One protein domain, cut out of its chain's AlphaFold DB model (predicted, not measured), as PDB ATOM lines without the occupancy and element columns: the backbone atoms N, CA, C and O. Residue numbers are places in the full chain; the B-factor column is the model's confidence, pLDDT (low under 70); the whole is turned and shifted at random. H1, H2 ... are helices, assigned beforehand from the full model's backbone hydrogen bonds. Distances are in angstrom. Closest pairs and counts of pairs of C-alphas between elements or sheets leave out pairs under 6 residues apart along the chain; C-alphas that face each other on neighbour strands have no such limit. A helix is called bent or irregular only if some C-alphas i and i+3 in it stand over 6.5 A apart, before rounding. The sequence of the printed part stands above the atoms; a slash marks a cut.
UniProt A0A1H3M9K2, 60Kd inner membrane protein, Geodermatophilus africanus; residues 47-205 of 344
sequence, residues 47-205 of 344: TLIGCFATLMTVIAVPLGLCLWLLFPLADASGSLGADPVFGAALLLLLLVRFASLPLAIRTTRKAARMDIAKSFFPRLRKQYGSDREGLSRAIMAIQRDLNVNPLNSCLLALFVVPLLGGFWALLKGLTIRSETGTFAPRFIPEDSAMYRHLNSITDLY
ATOM      1  N   THR A  47      69.496  93.419  84.814       55.22
ATOM      2  CA  THR A  47      70.160  93.317  83.507       55.22
ATOM      3  C   THR A  47      71.566  92.718  83.581       55.22
ATOM      4  O   THR A  47      71.945  91.950  82.701       55.22
ATOM      5  N   LEU A  48      72.337  93.002  84.636       57.41
ATOM      6  CA  LEU A  48      73.680  92.446  84.834       57.41
ATOM      7  C   LEU A  48      73.608  90.959  85.198       57.41
ATOM      8  O   LEU A  48      74.408  90.160  84.713       57.41
ATOM      9  N   ILE A  49      72.615  90.581  86.008       60.62
ATOM     10  CA  ILE A  49      72.357  89.185  86.385       60.62
ATOM     11  C   ILE A  49      71.847  88.399  85.169       60.62
ATOM     12  O   ILE A  49      72.313  87.288  84.920       60.62
ATOM     13  N   GLY A  50      70.955  88.993  84.368       57.59
ATOM     14  CA  GLY A  50      70.499  88.424  83.099       57.59
ATOM     15  C   GLY A  50      71.641  88.230  82.098       57.59
ATOM     16  O   GLY A  50      71.799  87.136  81.564       57.59
ATOM     17  N   CYS A  51      72.501  89.238  81.917       62.53
ATOM     18  CA  CYS A  51      73.677  89.163  81.044       62.53
ATOM     19  C   CYS A  51      74.661  88.070  81.498       62.53
ATOM     20  O   CYS A  51      75.163  87.279  80.694       62.53
ATOM     21  N   PHE A  52      74.884  87.959  82.810       66.38
ATOM     22  CA  PHE A  52      75.692  86.892  83.392       66.38
ATOM     23  C   PHE A  52      75.068  85.509  83.153       66.38
ATOM     24  O   PHE A  52      75.771  84.587  82.749       66.38
ATOM     25  N   ALA A  53      73.751  85.358  83.307       62.50
ATOM     26  CA  ALA A  53      73.042  84.109  83.019       62.50
ATOM     27  C   ALA A  53      73.104  83.723  81.526       62.50
ATOM     28  O   ALA A  53      73.338  82.557  81.193       62.50
ATOM     29  N   THR A  54      72.970  84.691  80.612       65.69
ATOM     30  CA  THR A  54      73.139  84.452  79.169       65.69
ATOM     31  C   THR A  54      74.573  84.057  78.824       65.69
ATOM     32  O   THR A  54      74.792  83.118  78.066       65.69
ATOM     33  N   LEU A  55      75.572  84.687  79.447       71.12
ATOM     34  CA  LEU A  55      76.974  84.313  79.262       71.12
ATOM     35  C   LEU A  55      77.236  82.874  79.735       71.12
ATOM     36  O   LEU A  55      77.915  82.107  79.054       71.12
ATOM     37  N   MET A  56      76.663  82.484  80.877       67.00
ATOM     38  CA  MET A  56      76.801  81.130  81.415       67.00
ATOM     39  C   MET A  56      76.138  80.076  80.533       67.00
ATOM     40  O   MET A  56      76.708  79.006  80.348       67.00
ATOM     41  N   THR A  57      74.967  80.364  79.965       65.38
ATOM     42  CA  THR A  57      74.270  79.434  79.059       65.38
ATOM     43  C   THR A  57      74.999  79.273  77.728       65.38
ATOM     44  O   THR A  57      75.165  78.144  77.268       65.38
ATOM     45  N   VAL A  58      75.550  80.356  77.169       71.75
ATOM     46  CA  VAL A  58      76.421  80.307  75.980       71.75
ATOM     47  C   VAL A  58      77.653  79.425  76.212       71.75
ATOM     48  O   VAL A  58      78.095  78.743  75.294       71.75
ATOM     49  N   ILE A  59      78.190  79.392  77.436       71.06
ATOM     50  CA  ILE A  59      79.307  78.509  77.814       71.06
ATOM     51  C   ILE A  59      78.824  77.080  78.129       71.06
ATOM     52  O   ILE A  59      79.522  76.112  77.828       71.06
ATOM     53  N   ALA A  60      77.641  76.920  78.723       68.69
ATOM     54  CA  ALA A  60      77.104  75.624  79.134       68.69
ATOM     55  C   ALA A  60      76.729  74.728  77.942       68.69
ATOM     56  O   ALA A  60      76.977  73.528  77.995       68.69
ATOM     57  N   VAL A  61      76.192  75.291  76.856       69.50
ATOM     58  CA  VAL A  61      75.807  74.537  75.646       69.50
ATOM     59  C   VAL A  61      76.985  73.784  74.999       69.50
ATOM     60  O   VAL A  61      76.876  72.569  74.826       69.50
ATOM     61  N   PRO A  62      78.133  74.416  74.676       75.69
ATOM     62  CA  PRO A  62      79.272  73.693  74.112       75.69
ATOM     63  C   PRO A  62      79.879  72.699  75.108       75.69
ATOM     64  O   PRO A  62      80.367  71.650  74.691       75.69
ATOM     65  N   LEU A  63      79.819  72.976  76.418       77.25
ATOM     66  CA  LEU A  63      80.223  72.008  77.443       77.25
ATOM     67  C   LEU A  63      79.293  70.787  77.467       77.25
ATOM     68  O   LEU A  63      79.790  69.671  77.582       77.25
ATOM     69  N   GLY A  64      77.979  70.979  77.317       73.06
ATOM     70  CA  GLY A  64      76.989  69.903  77.230       73.06
ATOM     71  C   GLY A  64      77.179  69.033  75.989       73.06
ATOM     72  O   GLY A  64      77.188  67.809  76.096       73.06
ATOM     73  N   LEU A  65      77.451  69.648  74.834       77.06
ATOM     74  CA  LEU A  65      77.804  68.924  73.608       77.06
ATOM     75  C   LEU A  65      79.111  68.130  73.767       77.06
ATOM     76  O   LEU A  65      79.218  66.994  73.311       77.06
ATOM     77  N   CYS A  66      80.110  68.712  74.432       80.31
ATOM     78  CA  CYS A  66      81.370  68.029  74.702       80.31
ATOM     79  C   CYS A  66      81.169  66.858  75.676       80.31
ATOM     80  O   CYS A  66      81.717  65.783  75.463       80.31
ATOM     81  N   LEU A  67      80.328  67.026  76.699       79.31
ATOM     82  CA  LEU A  67      79.964  65.958  77.630       79.31
ATOM     83  C   LEU A  67      79.236  64.814  76.915       79.31
ATOM     84  O   LEU A  67      79.570  63.653  77.132       79.31
ATOM     85  N   TRP A  68      78.316  65.146  76.007       76.81
ATOM     86  CA  TRP A  68      77.653  64.181  75.135       76.81
ATOM     87  C   TRP A  68      78.650  63.399  74.270       76.81
ATOM     88  O   TRP A  68      78.565  62.177  74.202       76.81
ATOM     89  N   LEU A  69      79.637  64.077  73.674       82.56
ATOM     90  CA  LEU A  69      80.689  63.437  72.873       82.56
ATOM     91  C   LEU A  69      81.566  62.485  73.707       82.56
ATOM     92  O   LEU A  69      82.041  61.468  73.207       82.56
ATOM     93  N   LEU A  70      81.806  62.822  74.975       82.75
ATOM     94  CA  LEU A  70      82.646  62.041  75.883       82.75
ATOM     95  C   LEU A  70      81.891  60.887  76.555       82.75
ATOM     96  O   LEU A  70      82.530  59.951  77.032       82.75
ATOM     97  N   PHE A  71      80.559  60.925  76.581       81.00
ATOM     98  CA  PHE A  71      79.735  59.916  77.245       81.00
ATOM     99  C   PHE A  71      79.962  58.488  76.714       81.00
ATOM    100  O   PHE A  71      80.207  57.610  77.536       81.00
ATOM    101  N   PRO A  72      80.006  58.218  75.391       80.50
ATOM    102  CA  PRO A  72      80.295  56.875  74.880       80.50
ATOM    103  C   PRO A  72      81.683  56.369  75.277       80.50
ATOM    104  O   PRO A  72      81.867  55.177  75.493       80.50
ATOM    105  N   LEU A  73      82.666  57.271  75.388       79.25
ATOM    106  CA  LEU A  73      84.014  56.919  75.836       79.25
ATOM    107  C   LEU A  73      84.030  56.573  77.328       79.25
ATOM    108  O   LEU A  73      84.751  55.662  77.718       79.25
ATOM    109  N   ALA A  74      83.245  57.284  78.140       81.50
ATOM    110  CA  ALA A  74      83.108  57.029  79.572       81.50
ATOM    111  C   ALA A  74      82.308  55.750  79.874       81.50
ATOM    112  O   ALA A  74      82.632  55.031  80.816       81.50
ATOM    113  N   ASP A  75      81.289  55.460  79.064       77.69
ATOM    114  CA  ASP A  75      80.498  54.232  79.148       77.69
ATOM    115  C   ASP A  75      81.334  53.014  78.717       77.69
ATOM    116  O   ASP A  75      81.448  52.030  79.447       77.69
ATOM    117  N   ALA A  76      82.052  53.125  77.592       77.25
ATOM    118  CA  ALA A  76      82.937  52.069  77.096       77.25
ATOM    119  C   ALA A  76      84.155  51.818  77.998       77.25
ATOM    120  O   ALA A  76      84.652  50.693  78.061       77.25
ATOM    121  N   SER A  77      84.663  52.846  78.688       67.75
ATOM    122  CA  SER A  77      85.793  52.671  79.598       67.75
ATOM    123  C   SER A  77      85.408  51.929  80.877       67.75
ATOM    124  O   SER A  77      86.316  51.478  81.581       67.75
ATOM    125  N   GLY A  78      84.107  51.825  81.206       64.94
ATOM    126  CA  GLY A  78      83.597  51.248  82.459       64.94
ATOM    127  C   GLY A  78      84.320  51.781  83.701       64.94
ATOM    128  O   GLY A  78      84.442  51.092  84.719       64.94
ATOM    129  N   SER A  79      84.960  52.950  83.582       53.19
ATOM    130  CA  SER A  79      86.221  53.136  84.286       53.19
ATOM    131  C   SER A  79      85.959  53.492  85.736       53.19
ATOM    132  O   SER A  79      85.397  54.544  86.033       53.19
ATOM    133  N   LEU A  80      86.475  52.626  86.609       59.50
ATOM    134  CA  LEU A  80      86.595  52.772  88.060       59.50
ATOM    135  C   LEU A  80      85.348  52.415  88.882       59.50
ATOM    136  O   LEU A  80      85.428  52.530  90.097       59.50
ATOM    137  N   GLY A  81      84.242  51.939  88.299       67.62
ATOM    138  CA  GLY A  81      83.009  51.682  89.070       67.62
ATOM    139  C   GLY A  81      82.282  52.968  89.485       67.62
ATOM    140  O   GLY A  81      81.656  53.029  90.545       67.62
ATOM    141  N   ALA A  82      82.429  54.005  88.662       79.56
ATOM    142  CA  ALA A  82      81.700  55.260  88.746       79.56
ATOM    143  C   ALA A  82      80.636  55.335  87.645       79.56
ATOM    144  O   ALA A  82      80.793  54.706  86.599       79.56
ATOM    145  N   ASP A  83      79.594  56.139  87.859       82.00
ATOM    146  CA  ASP A  83      78.572  56.380  86.842       82.00
ATOM    147  C   ASP A  83      79.197  56.986  85.575       82.00
ATOM    148  O   ASP A  83      80.055  57.878  85.676       82.00
ATOM    149  N   PRO A  84      78.730  56.601  84.373       81.00
ATOM    150  CA  PRO A  84      79.269  57.107  83.109       81.00
ATOM    151  C   PRO A  84      79.120  58.632  82.987       81.00
ATOM    152  O   PRO A  84      79.966  59.300  82.391       81.00
ATOM    153  N   VAL A  85      78.108  59.217  83.636       79.88
ATOM    154  CA  VAL A  85      77.913  60.674  83.740       79.88
ATOM    155  C   VAL A  85      79.048  61.343  84.521       79.88
ATOM    156  O   VAL A  85      79.598  62.357  84.080       79.88
ATOM    157  N   PHE A  86      79.430  60.774  85.669       82.75
ATOM    158  CA  PHE A  86      80.546  61.283  86.466       82.75
ATOM    159  C   PHE A  86      81.879  61.079  85.740       82.75
ATOM    160  O   PHE A  86      82.698  61.998  85.689       82.75
ATOM    161  N   GLY A  87      82.073  59.913  85.116       84.56
ATOM    162  CA  GLY A  87      83.246  59.617  84.294       84.56
ATOM    163  C   GLY A  87      83.429  60.619  83.150       84.56
ATOM    164  O   GLY A  87      84.516  61.176  82.985       84.56
ATOM    165  N   ALA A  88      82.356  60.928  82.417       84.44
ATOM    166  CA  ALA A  88      82.375  61.918  81.342       84.44
ATOM    167  C   ALA A  88      82.714  63.326  81.863       84.44
ATOM    168  O   ALA A  88      83.532  64.029  81.264       84.44
ATOM    169  N   ALA A  89      82.149  63.729  83.007       83.50
ATOM    170  CA  ALA A  89      82.438  65.025  83.621       83.50
ATOM    171  C   ALA A  89      83.896  65.134  84.100       83.50
ATOM    172  O   ALA A  89      84.538  66.171  83.911       83.50
ATOM    173  N   LEU A  90      84.443  64.061  84.675       86.19
ATOM    174  CA  LEU A  90      85.844  63.984  85.086       86.19
ATOM    175  C   LEU A  90      86.789  64.049  83.878       86.19
ATOM    176  O   LEU A  90      87.784  64.775  83.909       86.19
ATOM    177  N   LEU A  91      86.466  63.337  82.796       86.44
ATOM    178  CA  LEU A  91      87.241  63.362  81.558       86.44
ATOM    179  C   LEU A  91      87.233  64.756  80.917       86.44
ATOM    180  O   LEU A  91      88.289  65.261  80.531       86.44
ATOM    181  N   LEU A  92      86.068  65.408  80.874       85.19
ATOM    182  CA  LEU A  92      85.926  66.782  80.393       85.19
ATOM    183  C   LEU A  92      86.778  67.752  81.218       85.19
ATOM    184  O   LEU A  92      87.512  68.566  80.656       85.19
ATOM    185  N   LEU A  93      86.727  67.640  82.548       86.19
ATOM    186  CA  LEU A  93      87.538  68.451  83.455       86.19
ATOM    187  C   LEU A  93      89.035  68.293  83.159       86.19
ATOM    188  O   LEU A  93      89.751  69.291  83.031       86.19
ATOM    189  N   LEU A  94      89.510  67.054  83.018       87.62
ATOM    190  CA  LEU A  94      90.906  66.777  82.686       87.62
ATOM    191  C   LEU A  94      91.279  67.357  81.318       87.62
ATOM    192  O   LEU A  94      92.313  68.015  81.209       87.62
ATOM    193  N   LEU A  95      90.432  67.194  80.299       87.38
ATOM    194  CA  LEU A  95      90.664  67.725  78.953       87.38
ATOM    195  C   LEU A  95      90.800  69.253  78.957       87.38
ATOM    196  O   LEU A  95      91.767  69.794  78.418       87.38
ATOM    197  N   VAL A  96      89.882  69.950  79.633       84.44
ATOM    198  CA  VAL A  96      89.936  71.408  79.820       84.44
ATOM    199  C   VAL A  96      91.233  71.808  80.520       84.44
ATOM    200  O   VAL A  96      91.888  72.783  80.139       84.44
ATOM    201  N   ARG A  97      91.656  71.039  81.526       85.19
ATOM    202  CA  ARG A  97      92.892  71.315  82.258       85.19
ATOM    203  C   ARG A  97      94.141  71.112  81.414       85.19
ATOM    204  O   ARG A  97      95.010  71.985  81.431       85.19
ATOM    205  N   PHE A  98      94.202  70.058  80.609       88.94
ATOM    206  CA  PHE A  98      95.277  69.865  79.639       88.94
ATOM    207  C   PHE A  98      95.305  70.974  78.579       88.94
ATOM    208  O   PHE A  98      96.375  71.519  78.303       88.94
ATOM    209  N   ALA A  99      94.147  71.393  78.062       87.00
ATOM    210  CA  ALA A  99      94.044  72.511  77.122       87.00
ATOM    211  C   ALA A  99      94.484  73.854  77.740       87.00
ATOM    212  O   ALA A  99      95.035  74.714  77.051       87.00
ATOM    213  N   SER A 100      94.310  74.029  79.055       84.06
ATOM    214  CA  SER A 100      94.756  75.223  79.789       84.06
ATOM    215  C   SER A 100      96.262  75.246  80.102       84.06
ATOM    216  O   SER A 100      96.827  76.307  80.384       84.06
ATOM    217  N   LEU A 101      96.952  74.104  80.019       87.44
ATOM    218  CA  LEU A 101      98.383  73.985  80.314       87.44
ATOM    219  C   LEU A 101      99.288  74.904  79.462       87.44
ATOM    220  O   LEU A 101     100.142  75.581  80.046       87.44
ATOM    221  N   PRO A 102      99.146  75.007  78.121       87.75
ATOM    222  CA  PRO A 102      99.945  75.946  77.326       87.75
ATOM    223  C   PRO A 102      99.749  77.400  77.767       87.75
ATOM    224  O   PRO A 102     100.704  78.183  77.780       87.75
ATOM    225  N   LEU A 103      98.534  77.760  78.185       87.12
ATOM    226  CA  LEU A 103      98.247  79.083  78.726       87.12
ATOM    227  C   LEU A 103      98.969  79.294  80.067       87.12
ATOM    228  O   LEU A 103      99.628  80.321  80.245       87.12
ATOM    229  N   ALA A 104      98.954  78.300  80.960       85.19
ATOM    230  CA  ALA A 104      99.688  78.333  82.230       85.19
ATOM    231  C   ALA A 104     101.216  78.455  82.042       85.19
ATOM    232  O   ALA A 104     101.910  79.143  82.798       85.19
ATOM    233  N   ILE A 105     101.778  77.844  80.997       89.62
ATOM    234  CA  ILE A 105     103.198  78.008  80.649       89.62
ATOM    235  C   ILE A 105     103.495  79.461  80.247       89.62
ATOM    236  O   ILE A 105     104.496  80.039  80.674       89.62
ATOM    237  N   ARG A 106     102.623  80.093  79.451       87.69
ATOM    238  CA  ARG A 106     102.801  81.496  79.041       87.69
ATOM    239  C   ARG A 106     102.723  82.448  80.235       87.69
ATOM    240  O   ARG A 106     103.559  83.346  80.347       87.69
ATOM    241  N   THR A 107     101.771  82.241  81.145       85.06
ATOM    242  CA  THR A 107     101.631  83.080  82.349       85.06
ATOM    243  C   THR A 107     102.825  82.920  83.292       85.06
ATOM    244  O   THR A 107     103.354  83.913  83.792       85.06
ATOM    245  N   THR A 108     103.334  81.698  83.472       87.44
ATOM    246  CA  THR A 108     104.506  81.440  84.329       87.44
ATOM    247  C   THR A 108     105.809  82.024  83.783       87.44
ATOM    248  O   THR A 108     106.627  82.497  84.574       87.44
ATOM    249  N   ARG A 109     105.996  82.084  82.455       88.62
ATOM    250  CA  ARG A 109     107.136  82.793  81.835       88.62
ATOM    251  C   ARG A 109     107.099  84.298  82.104       88.62
ATOM    252  O   ARG A 109     108.105  84.871  82.515       88.62
ATOM    253  N   LYS A 110     105.933  84.939  81.955       86.06
ATOM    254  CA  LYS A 110     105.767  86.362  82.308       86.06
ATOM    255  C   LYS A 110     106.027  86.610  83.799       86.06
ATOM    256  O   LYS A 110     106.654  87.602  84.158       86.06
ATOM    257  N   ALA A 111     105.627  85.675  84.665       86.81
ATOM    258  CA  ALA A 111     105.916  85.755  86.096       86.81
ATOM    259  C   ALA A 111     107.423  85.671  86.419       86.81
ATOM    260  O   ALA A 111     107.864  86.290  87.381       86.81
ATOM    261  N   ALA A 112     108.227  84.950  85.627       88.88
ATOM    262  CA  ALA A 112     109.683  84.918  85.804       88.88
ATOM    263  C   ALA A 112     110.334  86.291  85.536       88.88
ATOM    264  O   ALA A 112     111.212  86.701  86.290       88.88
ATOM    265  N   ARG A 113     109.856  87.029  84.520       86.25
ATOM    266  CA  ARG A 113     110.303  88.408  84.229       86.25
ATOM    267  C   ARG A 113     109.991  89.362  85.381       86.25
ATOM    268  O   ARG A 113     110.845  90.144  85.780       86.25
ATOM    269  N   MET A 114     108.798  89.238  85.969       87.44
ATOM    270  CA  MET A 114     108.427  90.009  87.160       87.44
ATOM    271  C   MET A 114     109.351  89.719  88.344       87.44
ATOM    272  O   MET A 114     109.736  90.635  89.062       87.44
ATOM    273  N   ASP A 115     109.700  88.455  88.580       88.00
ATOM    274  CA  ASP A 115     110.572  88.090  89.701       88.00
ATOM    275  C   ASP A 115     111.982  88.677  89.560       88.00
ATOM    276  O   ASP A 115     112.606  89.018  90.564       88.00
ATOM    277  N   ILE A 116     112.461  88.847  88.325       88.75
ATOM    278  CA  ILE A 116     113.707  89.563  88.041       88.75
ATOM    279  C   ILE A 116     113.560  91.040  88.391       88.75
ATOM    280  O   ILE A 116     114.365  91.543  89.170       88.75
ATOM    281  N   ALA A 117     112.514  91.714  87.905       86.25
ATOM    282  CA  ALA A 117     112.250  93.116  88.246       86.25
ATOM    283  C   ALA A 117     112.158  93.317  89.772       86.25
ATOM    284  O   ALA A 117     112.802  94.199  90.342       86.25
ATOM    285  N   LYS A 118     111.459  92.410  90.466       87.38
ATOM    286  CA  LYS A 118     111.342  92.408  91.931       87.38
ATOM    287  C   LYS A 118     112.679  92.302  92.657       87.38
ATOM    288  O   LYS A 118     112.779  92.794  93.776       87.38
ATOM    289  N   SER A 119     113.700  91.690  92.056       86.75
ATOM    290  CA  SER A 119     115.028  91.599  92.673       86.75
ATOM    291  C   SER A 119     115.744  92.954  92.773       86.75
ATOM    292  O   SER A 119     116.600  93.122  93.642       86.75
ATOM    293  N   PHE A 120     115.346  93.944  91.964       85.00
ATOM    294  CA  PHE A 120     115.874  95.310  92.011       85.00
ATOM    295  C   PHE A 120     115.103  96.220  92.980       85.00
ATOM    296  O   PHE A 120     115.663  97.193  93.487       85.00
ATOM    297  N   PHE A 121     113.859  95.876  93.330       86.81
ATOM    298  CA  PHE A 121     113.031  96.676  94.245       86.81
ATOM    299  C   PHE A 121     113.653  96.926  95.630       86.81
ATOM    300  O   PHE A 121     113.449  98.015  96.161       86.81
ATOM    301  N   PRO A 122     114.438  96.016  96.246       86.88
ATOM    302  CA  PRO A 122     115.153  96.327  97.483       86.88
ATOM    303  C   PRO A 122     116.148  97.484  97.343       86.88
ATOM    304  O   PRO A 122     116.327  98.236  98.297       86.88
ATOM    305  N   ARG A 123     116.789  97.646  96.175       84.94
ATOM    306  CA  ARG A 123     117.688  98.781  95.904       84.94
ATOM    307  C   ARG A 123     116.884 100.069  95.755       84.94
ATOM    308  O   ARG A 123     117.213 101.051  96.406       84.94
ATOM    309  N   LEU A 124     115.784 100.011  95.005       83.44
ATOM    310  CA  LEU A 124     114.843 101.124  94.849       83.44
ATOM    311  C   LEU A 124     114.307 101.594  96.212       83.44
ATOM    312  O   LEU A 124     114.368 102.770  96.546       83.44
ATOM    313  N   ARG A 125     113.891 100.655  97.068       85.62
ATOM    314  CA  ARG A 125     113.384 100.945  98.415       85.62
ATOM    315  C   ARG A 125     114.425 101.590  99.333       85.62
ATOM    316  O   ARG A 125     114.046 102.385 100.183       85.62
ATOM    317  N   LYS A 126     115.713 101.253  99.188       87.44
ATOM    318  CA  LYS A 126     116.791 101.909  99.948       87.44
ATOM    319  C   LYS A 126     116.963 103.372  99.542       87.44
ATOM    320  O   LYS A 126     117.202 104.190 100.416       87.44
ATOM    321  N   GLN A 127     116.820 103.677  98.254       84.94
ATOM    322  CA  GLN A 127     117.000 105.029  97.719       84.94
ATOM    323  C   GLN A 127     115.794 105.935  98.007       84.94
ATOM    324  O   GLN A 127     115.976 107.087  98.374       84.94
ATOM    325  N   TYR A 128     114.567 105.407  97.920       83.94
ATOM    326  CA  TYR A 128     113.346 106.161  98.245       83.94
ATOM    327  C   TYR A 128     113.119 106.368  99.753       83.94
ATOM    328  O   TYR A 128     112.340 107.232 100.144       83.94
ATOM    329  N   GLY A 129     113.783 105.593 100.619       84.38
ATOM    330  CA  GLY A 129     113.757 105.793 102.069       84.38
ATOM    331  C   GLY A 129     112.340 105.850 102.660       84.38
ATOM    332  O   GLY A 129     111.642 104.833 102.735       84.38
ATOM    333  N   SER A 130     111.942 107.038 103.126       83.44
ATOM    334  CA  SER A 130     110.639 107.321 103.743       83.44
ATOM    335  C   SER A 130     109.516 107.622 102.745       83.44
ATOM    336  O   SER A 130     108.348 107.525 103.131       83.44
ATOM    337  N   ASP A 131     109.821 107.926 101.479       86.25
ATOM    338  CA  ASP A 131     108.817 108.247 100.462       86.25
ATOM    339  C   ASP A 131     108.140 106.977  99.917       86.25
ATOM    340  O   ASP A 131     108.523 106.376  98.907       86.25
ATOM    341  N   ARG A 132     107.100 106.539 100.632       83.06
ATOM    342  CA  ARG A 132     106.282 105.382 100.246       83.06
ATOM    343  C   ARG A 132     105.432 105.648  99.006       83.06
ATOM    344  O   ARG A 132     105.108 104.692  98.298       83.06
ATOM    345  N   GLU A 133     105.055 106.898  98.755       85.56
ATOM    346  CA  GLU A 133     104.199 107.252  97.624       85.56
ATOM    347  C   GLU A 133     104.987 107.253  96.319       85.56
ATOM    348  O   GLU A 133     104.571 106.587  95.366       85.56
ATOM    349  N   GLY A 134     106.152 107.907  96.296       84.31
ATOM    350  CA  GLY A 134     107.071 107.876  95.160       84.31
ATOM    351  C   GLY A 134     107.520 106.455  94.832       84.31
ATOM    352  O   GLY A 134     107.450 106.038  93.676       84.31
ATOM    353  N   LEU A 135     107.840 105.649  95.854       86.88
ATOM    354  CA  LEU A 135     108.189 104.238  95.669       86.88
ATOM    355  C   LEU A 135     107.051 103.431  95.024       86.88
ATOM    356  O   LEU A 135     107.296 102.616  94.135       86.88
ATOM    357  N   SER A 136     105.805 103.629  95.465       85.81
ATOM    358  CA  SER A 136     104.646 102.930  94.897       85.81
ATOM    359  C   SER A 136     104.431 103.302  93.424       85.81
ATOM    360  O   SER A 136     104.226 102.419  92.586       85.81
ATOM    361  N   ARG A 137     104.556 104.596  93.083       86.69
ATOM    362  CA  ARG A 137     104.430 105.101  91.705       86.69
ATOM    363  C   ARG A 137     105.535 104.559  90.796       86.69
ATOM    364  O   ARG A 137     105.216 104.037  89.729       86.69
ATOM    365  N   ALA A 138     106.790 104.598  91.246       86.00
ATOM    366  CA  ALA A 138     107.937 104.057  90.516       86.00
ATOM    367  C   ALA A 138     107.784 102.550  90.253       86.00
ATOM    368  O   ALA A 138     107.948 102.090  89.127       86.00
ATOM    369  N   ILE A 139     107.369 101.770  91.260       87.56
ATOM    370  CA  ILE A 139     107.121 100.329  91.092       87.56
ATOM    371  C   ILE A 139     106.035 100.070  90.040       87.56
ATOM    372  O   ILE A 139     106.194  99.171  89.213       87.56
ATOM    373  N   MET A 140     104.936 100.827  90.053       87.25
ATOM    374  CA  MET A 140     103.870 100.669  89.056       87.25
ATOM    375  C   MET A 140     104.319 101.074  87.648       87.25
ATOM    376  O   MET A 140     103.905 100.433  86.684       87.25
ATOM    377  N   ALA A 141     105.144 102.115  87.524       86.19
ATOM    378  CA  ALA A 141     105.674 102.578  86.246       86.19
ATOM    379  C   ALA A 141     106.637 101.547  85.634       86.19
ATOM    380  O   ALA A 141     106.388 101.067  84.532       86.19
ATOM    381  N   ILE A 142     107.596 101.046  86.420       86.06
ATOM    382  CA  ILE A 142     108.496  99.949  86.024       86.06
ATOM    383  C   ILE A 142     107.693  98.722  85.555       86.06
ATOM    384  O   ILE A 142     108.014  98.107  84.541       86.06
ATOM    385  N   GLN A 143     106.624  98.344  86.265       85.50
ATOM    386  CA  GLN A 143     105.776  97.208  85.871       85.50
ATOM    387  C   GLN A 143     105.063  97.423  84.529       85.50
ATOM    388  O   GLN A 143     104.908  96.461  83.765       85.50
ATOM    389  N   ARG A 144     104.626  98.659  84.256       84.06
ATOM    390  CA  ARG A 144     103.998  99.047  82.988       84.06
ATOM    391  C   ARG A 144     105.000  98.979  81.839       84.06
ATOM    392  O   ARG A 144     104.689  98.343  80.835       84.06
ATOM    393  N   ASP A 145     106.204  99.501  82.030       84.75
ATOM    394  CA  ASP A 145     107.230  99.554  80.980       84.75
ATOM    395  C   ASP A 145     107.831  98.181  80.671       84.75
ATOM    396  O   ASP A 145     108.052  97.831  79.514       84.75
ATOM    397  N   LEU A 146     107.976  97.320  81.686       81.12
ATOM    398  CA  LEU A 146     108.294  95.902  81.480       81.12
ATOM    399  C   LEU A 146     107.155  95.122  80.790       81.12
ATOM    400  O   LEU A 146     107.328  93.943  80.463       81.12
ATOM    401  N   ASN A 147     105.988  95.746  80.585       79.81
ATOM    402  CA  ASN A 147     104.764  95.152  80.047       79.81
ATOM    403  C   ASN A 147     104.356  93.870  80.798       79.81
ATOM    404  O   ASN A 147     103.874  92.878  80.230       79.81
ATOM    405  N   VAL A 148     104.592  93.857  82.116       75.25
ATOM    406  CA  VAL A 148     104.218  92.743  82.984       75.25
ATOM    407  C   VAL A 148     103.070  93.177  83.878       75.25
ATOM    408  O   VAL A 148     103.262  93.746  84.946       75.25
ATOM    409  N   ASN A 149     101.852  92.840  83.454       70.50
ATOM    410  CA  ASN A 149     100.656  93.140  84.228       70.50
ATOM    411  C   ASN A 149     100.646  92.343  85.558       70.50
ATOM    412  O   ASN A 149     100.648  91.101  85.509       70.50
ATOM    413  N   PRO A 150     100.597  92.996  86.743       59.69
ATOM    414  CA  PRO A 150     100.436  92.312  88.033       59.69
ATOM    415  C   PRO A 150      99.136  91.491  88.102       59.69
ATOM    416  O   PRO A 150      99.052  90.517  88.852       59.69
ATOM    417  N   LEU A 151      98.161  91.826  87.253       60.94
ATOM    418  CA  LEU A 151      96.885  91.139  87.086       60.94
ATOM    419  C   LEU A 151      96.957  89.904  86.178       60.94
ATOM    420  O   LEU A 151      95.951  89.228  86.008       60.94
ATOM    421  N   ASN A 152      98.117  89.519  85.632       60.81
ATOM    422  CA  ASN A 152      98.219  88.273  84.853       60.81
ATOM    423  C   ASN A 152      97.750  87.034  85.646       60.81
ATOM    424  O   ASN A 152      97.297  86.059  85.051       60.81
ATOM    425  N   SER A 153      97.824  87.079  86.980       62.44
ATOM    426  CA  SER A 153      97.282  86.032  87.852       62.44
ATOM    427  C   SER A 153      95.751  86.059  87.945       62.44
ATOM    428  O   SER A 153      95.138  84.997  88.014       62.44
ATOM    429  N   CYS A 154      95.115  87.234  87.932       67.81
ATOM    430  CA  CYS A 154      93.652  87.339  87.965       67.81
ATOM    431  C   CYS A 154      93.011  87.350  86.569       67.81
ATOM    432  O   CYS A 154      91.822  87.084  86.461       67.81
ATOM    433  N   LEU A 155      93.784  87.538  85.495       67.88
ATOM    434  CA  LEU A 155      93.330  87.321  84.119       67.88
ATOM    435  C   LEU A 155      92.884  85.865  83.912       67.88
ATOM    436  O   LEU A 155      91.893  85.599  83.240       67.88
ATOM    437  N   LEU A 156      93.577  84.918  84.554       67.44
ATOM    438  CA  LEU A 156      93.138  83.526  84.588       67.44
ATOM    439  C   LEU A 156      91.852  83.370  85.409       67.44
ATOM    440  O   LEU A 156      90.957  82.643  84.997       67.44
ATOM    441  N   ALA A 157      91.729  84.077  86.536       68.75
ATOM    442  CA  ALA A 157      90.511  84.051  87.343       68.75
ATOM    443  C   ALA A 157      89.292  84.580  86.564       68.75
ATOM    444  O   ALA A 157      88.221  83.988  86.660       68.75
ATOM    445  N   LEU A 158      89.470  85.614  85.733       74.50
ATOM    446  CA  LEU A 158      88.415  86.162  84.875       74.50
ATOM    447  C   LEU A 158      87.873  85.129  83.879       74.50
ATOM    448  O   LEU A 158      86.694  85.157  83.562       74.50
ATOM    449  N   PHE A 159      88.712  84.206  83.407       74.44
ATOM    450  CA  PHE A 159      88.291  83.115  82.526       74.44
ATOM    451  C   PHE A 159      87.717  81.918  83.301       74.44
ATOM    452  O   PHE A 159      86.732  81.308  82.891       74.44
ATOM    453  N   VAL A 160      88.317  81.581  84.445       73.88
ATOM    454  CA  VAL A 160      87.931  80.415  85.255       73.88
ATOM    455  C   VAL A 160      86.569  80.610  85.924       73.88
ATOM    456  O   VAL A 160      85.822  79.642  86.041       73.88
ATOM    457  N   VAL A 161      86.221  81.831  86.341       76.62
ATOM    458  CA  VAL A 161      84.942  82.110  87.017       76.62
ATOM    459  C   VAL A 161      83.729  81.852  86.098       76.62
ATOM    460  O   VAL A 161      82.867  81.069  86.500       76.62
ATOM    461  N   PRO A 162      83.654  82.400  84.866       71.06
ATOM    462  CA  PRO A 162      82.592  82.082  83.910       71.06
ATOM    463  C   PRO A 162      82.562  80.605  83.514       71.06
ATOM    464  O   PRO A 162      81.501  79.997  83.463       71.06
ATOM    465  N   LEU A 163      83.727  79.993  83.287       74.12
ATOM    466  CA  LEU A 163      83.787  78.586  82.897       74.12
ATOM    467  C   LEU A 163      83.238  77.662  83.994       74.12
ATOM    468  O   LEU A 163      82.468  76.747  83.708       74.12
ATOM    469  N   LEU A 164      83.599  77.922  85.254       69.00
ATOM    470  CA  LEU A 164      83.118  77.147  86.394       69.00
ATOM    471  C   LEU A 164      81.618  77.355  86.629       69.00
ATOM    472  O   LEU A 164      80.920  76.397  86.947       69.00
ATOM    473  N   GLY A 165      81.113  78.578  86.446       68.88
ATOM    474  CA  GLY A 165      79.679  78.845  86.549       68.88
ATOM    475  C   GLY A 165      78.863  78.206  85.421       68.88
ATOM    476  O   GLY A 165      77.784  77.688  85.689       68.88
ATOM    477  N   GLY A 166      79.389  78.157  84.191       67.75
ATOM    478  CA  GLY A 166      78.754  77.469  83.064       67.75
ATOM    479  C   GLY A 166      78.735  75.955  83.266       67.75
ATOM    480  O   GLY A 166      77.705  75.311  83.080       67.75
ATOM    481  N   PHE A 167      79.843  75.389  83.749       68.25
ATOM    482  CA  PHE A 167      79.915  73.982  84.141       68.25
ATOM    483  C   PHE A 167      78.956  73.647  85.293       68.25
ATOM    484  O   PHE A 167      78.306  72.606  85.281       68.25
ATOM    485  N   TRP A 168      78.804  74.551  86.264       68.38
ATOM    486  CA  TRP A 168      77.817  74.409  87.334       68.38
ATOM    487  C   TRP A 168      76.380  74.462  86.815       68.38
ATOM    488  O   TRP A 168      75.569  73.633  87.217       68.38
ATOM    489  N   ALA A 169      76.068  75.393  85.908       66.25
ATOM    490  CA  ALA A 169      74.747  75.505  85.295       66.25
ATOM    491  C   ALA A 169      74.395  74.254  84.480       66.25
ATOM    492  O   ALA A 169      73.268  73.769  84.571       66.25
ATOM    493  N   LEU A 170      75.371  73.708  83.748       68.25
ATOM    494  CA  LEU A 170      75.237  72.442  83.037       68.25
ATOM    495  C   LEU A 170      74.921  71.315  84.019       68.25
ATOM    496  O   LEU A 170      73.869  70.703  83.914       68.25
ATOM    497  N   LEU A 171      75.787  71.078  85.007       66.94
ATOM    498  CA  LEU A 171      75.633  69.965  85.945       66.94
ATOM    499  C   LEU A 171      74.357  70.057  86.779       66.94
ATOM    500  O   LEU A 171      73.660  69.056  86.906       66.94
ATOM    501  N   LYS A 172      74.003  71.245  87.290       67.12
ATOM    502  CA  LYS A 172      72.699  71.437  87.935       67.12
ATOM    503  C   LYS A 172      71.571  71.114  86.974       67.12
ATOM    504  O   LYS A 172      70.649  70.425  87.377       67.12
ATOM    505  N   GLY A 173      71.665  71.575  85.726       64.00
ATOM    506  CA  GLY A 173      70.712  71.259  84.667       64.00
ATOM    507  C   GLY A 173      70.535  69.759  84.447       64.00
ATOM    508  O   GLY A 173      69.423  69.345  84.156       64.00
ATOM    509  N   LEU A 174      71.583  68.954  84.637       64.88
ATOM    510  CA  LEU A 174      71.539  67.492  84.511       64.88
ATOM    511  C   LEU A 174      70.921  66.784  85.717       64.88
ATOM    512  O   LEU A 174      70.395  65.688  85.565       64.88
ATOM    513  N   THR A 175      70.995  67.394  86.900       63.53
ATOM    514  CA  THR A 175      70.507  66.817  88.159       63.53
ATOM    515  C   THR A 175      69.152  67.382  88.596       63.53
ATOM    516  O   THR A 175      68.733  67.129  89.725       63.53
ATOM    517  N   ILE A 176      68.471  68.174  87.755       63.56
ATOM    518  CA  ILE A 176      67.096  68.616  88.034       63.56
ATOM    519  C   ILE A 176      66.214  67.371  88.081       63.56
ATOM    520  O   ILE A 176      66.177  66.602  87.123       63.56
ATOM    521  N   ARG A 177      65.512  67.177  89.199       63.34
ATOM    522  CA  ARG A 177      64.522  66.110  89.343       63.34
ATOM    523  C   ARG A 177      63.175  66.607  88.804       63.34
ATOM    524  O   ARG A 177      62.769  67.728  89.098       63.34
ATOM    525  N   SER A 178      62.520  65.781  87.998       58.56
ATOM    526  CA  SER A 178      61.125  65.947  87.589       58.56
ATOM    527  C   SER A 178      60.190  65.675  88.775       58.56
ATOM    528  O   SER A 178      60.601  65.064  89.763       58.56
ATOM    529  N   GLU A 179      58.916  66.056  88.667       54.75
ATOM    530  CA  GLU A 179      57.873  65.752  89.665       54.75
ATOM    531  C   GLU A 179      57.717  64.239  89.919       54.75
ATOM    532  O   GLU A 179      57.272  63.814  90.981       54.75
ATOM    533  N   THR A 180      58.154  63.413  88.964       57.03
ATOM    534  CA  THR A 180      58.188  61.946  89.030       57.03
ATOM    535  C   THR A 180      59.417  61.373  89.747       57.03
ATOM    536  O   THR A 180      59.523  60.158  89.890       57.03
ATOM    537  N   GLY A 181      60.365  62.212  90.182       57.97
ATOM    538  CA  GLY A 181      61.594  61.799  90.873       57.97
ATOM    539  C   GLY A 181      62.750  61.345  89.966       57.97
ATOM    540  O   GLY A 181      63.834  61.074  90.478       57.97
ATOM    541  N   THR A 182      62.553  61.293  88.644       58.81
ATOM    542  CA  THR A 182      63.593  61.013  87.632       58.81
ATOM    543  C   THR A 182      64.337  62.285  87.220       58.81
ATOM    544  O   THR A 182      63.809  63.389  87.372       58.81
ATOM    545  N   PHE A 183      65.564  62.175  86.697       63.62
ATOM    546  CA  PHE A 183      66.297  63.356  86.222       63.62
ATOM    547  C   PHE A 183      65.744  63.863  84.881       63.62
ATOM    548  O   PHE A 183      65.610  63.099  83.927       63.62
ATOM    549  N   ALA A 184      65.474  65.168  84.797       58.34
ATOM    550  CA  ALA A 184      65.059  65.882  83.588       58.34
ATOM    551  C   ALA A 184      66.204  66.795  83.104       58.34
ATOM    552  O   ALA A 184      66.193  68.004  83.371       58.34
ATOM    553  N   PRO A 185      67.233  66.233  82.442       61.78
ATOM    554  CA  PRO A 185      68.426  66.981  82.095       61.78
ATOM    555  C   PRO A 185      68.125  68.086  81.080       61.78
ATOM    556  O   PRO A 185      67.601  67.852  79.993       61.78
ATOM    557  N   ARG A 186      68.517  69.310  81.427       59.56
ATOM    558  CA  ARG A 186      68.485  70.481  80.544       59.56
ATOM    559  C   ARG A 186      69.841  70.627  79.841       59.56
ATOM    560  O   ARG A 186      70.862  70.240  80.401       59.56
ATOM    561  N   PHE A 187      69.865  71.214  78.641       61.66
ATOM    562  CA  PHE A 187      71.062  71.421  77.792       61.66
ATOM    563  C   PHE A 187      71.607  70.189  77.045       61.66
ATOM    564  O   PHE A 187      72.647  70.295  76.395       61.66
ATOM    565  N   ILE A 188      70.907  69.053  77.084       63.03
ATOM    566  CA  ILE A 188      71.238  67.849  76.312       63.03
ATOM    567  C   ILE A 188      70.014  67.457  75.470       63.03
ATOM    568  O   ILE A 188      68.900  67.534  75.986       63.03
ATOM    569  N   PRO A 189      70.188  67.059  74.197       65.75
ATOM    570  CA  PRO A 189      69.070  66.634  73.364       65.75
ATOM    571  C   PRO A 189      68.495  65.281  73.833       65.75
ATOM    572  O   PRO A 189      69.223  64.400  74.310       65.75
ATOM    573  N   GLU A 190      67.172  65.141  73.729       66.81
ATOM    574  CA  GLU A 190      66.380  64.038  74.309       66.81
ATOM    575  C   GLU A 190      66.686  62.661  73.691       66.81
ATOM    576  O   GLU A 190      66.486  61.618  74.311       66.81
ATOM    577  N   ASP A 191      67.233  62.646  72.477       67.50
ATOM    578  CA  ASP A 191      67.638  61.452  71.730       67.50
ATOM    579  C   ASP A 191      68.967  60.844  72.221       67.50
ATOM    580  O   ASP A 191      69.291  59.673  71.953       67.50
ATOM    581  N   SER A 192      69.745  61.618  72.976       74.25
ATOM    582  CA  SER A 192      71.067  61.206  73.418       74.25
ATOM    583  C   SER A 192      71.044  60.009  74.377       74.25
ATOM    584  O   SER A 192      70.144  59.832  75.201       74.25
ATOM    585  N   ALA A 193      72.091  59.180  74.303       73.44
ATOM    586  CA  ALA A 193      72.288  58.058  75.227       73.44
ATOM    587  C   ALA A 193      72.367  58.524  76.692       73.44
ATOM    588  O   ALA A 193      71.846  57.865  77.587       73.44
ATOM    589  N   MET A 194      72.950  59.705  76.918       72.50
ATOM    590  CA  MET A 194      73.068  60.312  78.238       72.50
ATOM    591  C   MET A 194      71.716  60.773  78.801       72.50
ATOM    592  O   MET A 194      71.449  60.532  79.976       72.50
ATOM    593  N   TYR A 195      70.852  61.387  77.981       73.50
ATOM    594  CA  TYR A 195      69.497  61.768  78.397       73.50
ATOM    595  C   TYR A 195      68.687  60.534  78.806       73.50
ATOM    596  O   TYR A 195      68.095  60.505  79.882       73.50
ATOM    597  N   ARG A 196      68.725  59.476  77.986       77.19
ATOM    598  CA  ARG A 196      68.036  58.211  78.282       77.19
ATOM    599  C   ARG A 196      68.550  57.548  79.556       77.19
ATOM    600  O   ARG A 196      67.749  57.056  80.342       77.19
ATOM    601  N   HIS A 197      69.862  57.573  79.777       75.31
ATOM    602  CA  HIS A 197      70.460  57.044  80.997       75.31
ATOM    603  C   HIS A 197      70.012  57.835  82.236       75.31
ATOM    604  O   HIS A 197      69.518  57.236  83.185       75.31
ATOM    605  N   LEU A 198      70.084  59.169  82.196       74.56
ATOM    606  CA  LEU A 198      69.656  60.035  83.300       74.56
ATOM    607  C   LEU A 198      68.155  59.930  83.600       74.56
ATOM    608  O   LEU A 198      67.774  59.872  84.761       74.56
ATOM    609  N   ASN A 199      67.303  59.840  82.578       76.50
ATOM    610  CA  ASN A 199      65.860  59.685  82.781       76.50
ATOM    611  C   ASN A 199      65.491  58.303  83.363       76.50
ATOM    612  O   ASN A 199      64.430  58.139  83.959       76.50
ATOM    613  N   SER A 200      66.363  57.300  83.202       72.44
ATOM    614  CA  SER A 200      66.139  55.944  83.721       72.44
ATOM    615  C   SER A 200      66.560  55.747  85.182       72.44
ATOM    616  O   SER A 200      66.187  54.741  85.783       72.44
ATOM    617  N   ILE A 201      67.323  56.684  85.755       73.19
ATOM    618  CA  ILE A 201      67.877  56.580  87.111       73.19
ATOM    619  C   ILE A 201      67.308  57.670  88.027       73.19
ATOM    620  O   ILE A 201      67.049  58.793  87.600       73.19
ATOM    621  N   THR A 202      67.109  57.337  89.302       69.81
ATOM    622  CA  THR A 202      66.617  58.267  90.338       69.81
ATOM    623  C   THR A 202      67.735  58.810  91.219       69.81
ATOM    624  O   THR A 202      67.645  59.932  91.711       69.81
ATOM    625  N   ASP A 203      68.803  58.028  91.383       71.31
ATOM    626  CA  ASP A 203      69.952  58.342  92.227       71.31
ATOM    627  C   ASP A 203      71.243  58.056  91.458       71.31
ATOM    628  O   ASP A 203      71.330  57.094  90.692       71.31
ATOM    629  N   LEU A 204      72.242  58.918  91.646       75.69
ATOM    630  CA  LEU A 204      73.519  58.834  90.944       75.69
ATOM    631  C   LEU A 204      74.559  58.222  91.887       75.69
ATOM    632  O   LEU A 204      75.093  58.924  92.752       75.69
ATOM    633  N   TYR A 205      74.800  56.916  91.766       78.12
ATOM    634  CA  TYR A 205      75.651  56.155  92.681       78.12
ATOM    635  C   TYR A 205      77.047  55.882  92.129       78.12
ATOM    636  O   TYR A 205      77.280  54.929  91.390       78.12
TER     637      TYR A 205
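What this domain is: This is residues 47 to 205 of the 344 residues of the protein "60Kd inner membrane protein" of Geodermatophilus africanus (UniProt A0A1H3M9K2). Bent H2 runs outward, H3 folds back and H4 returns, making a long loop; H1 crosses H4. Look among 159 residues for five named helices, H1 to H5, and no named strand. This all-helix domain is extended, with a radius of gyration of the C-alphas of 23.4 A and spans of 73, 40 and 22 A.

How they stand to each other: Start at H2, residues 84 to 128, by its hydrogen bonds one helix but bent, C-alphas 99 and 102 being 6.8 A apart, with arms H2a and H2b. H3, residues 132 to 145, forms a hairpin with H2b, closest C-alphas 128 and 135, 6.1 A. H1, residues 47 to 76, touches H4, residues 152 to 174, closest C-alphas 56 and 166, 4.5 A. Every O i to N i+4 pair in H2a and H3 is within hydrogen-bond range.

Where its parts are: Find H1 from C-alpha 47 at (70.160, 93.317, 83.507); H5, residues 193 to 200, ends at C-alpha 200, (66.139, 55.944, 83.721).

The domain as a whole: The printed part has no cut; the link of residues 175 to 192 is long; 54 residues have pLDDT under 70.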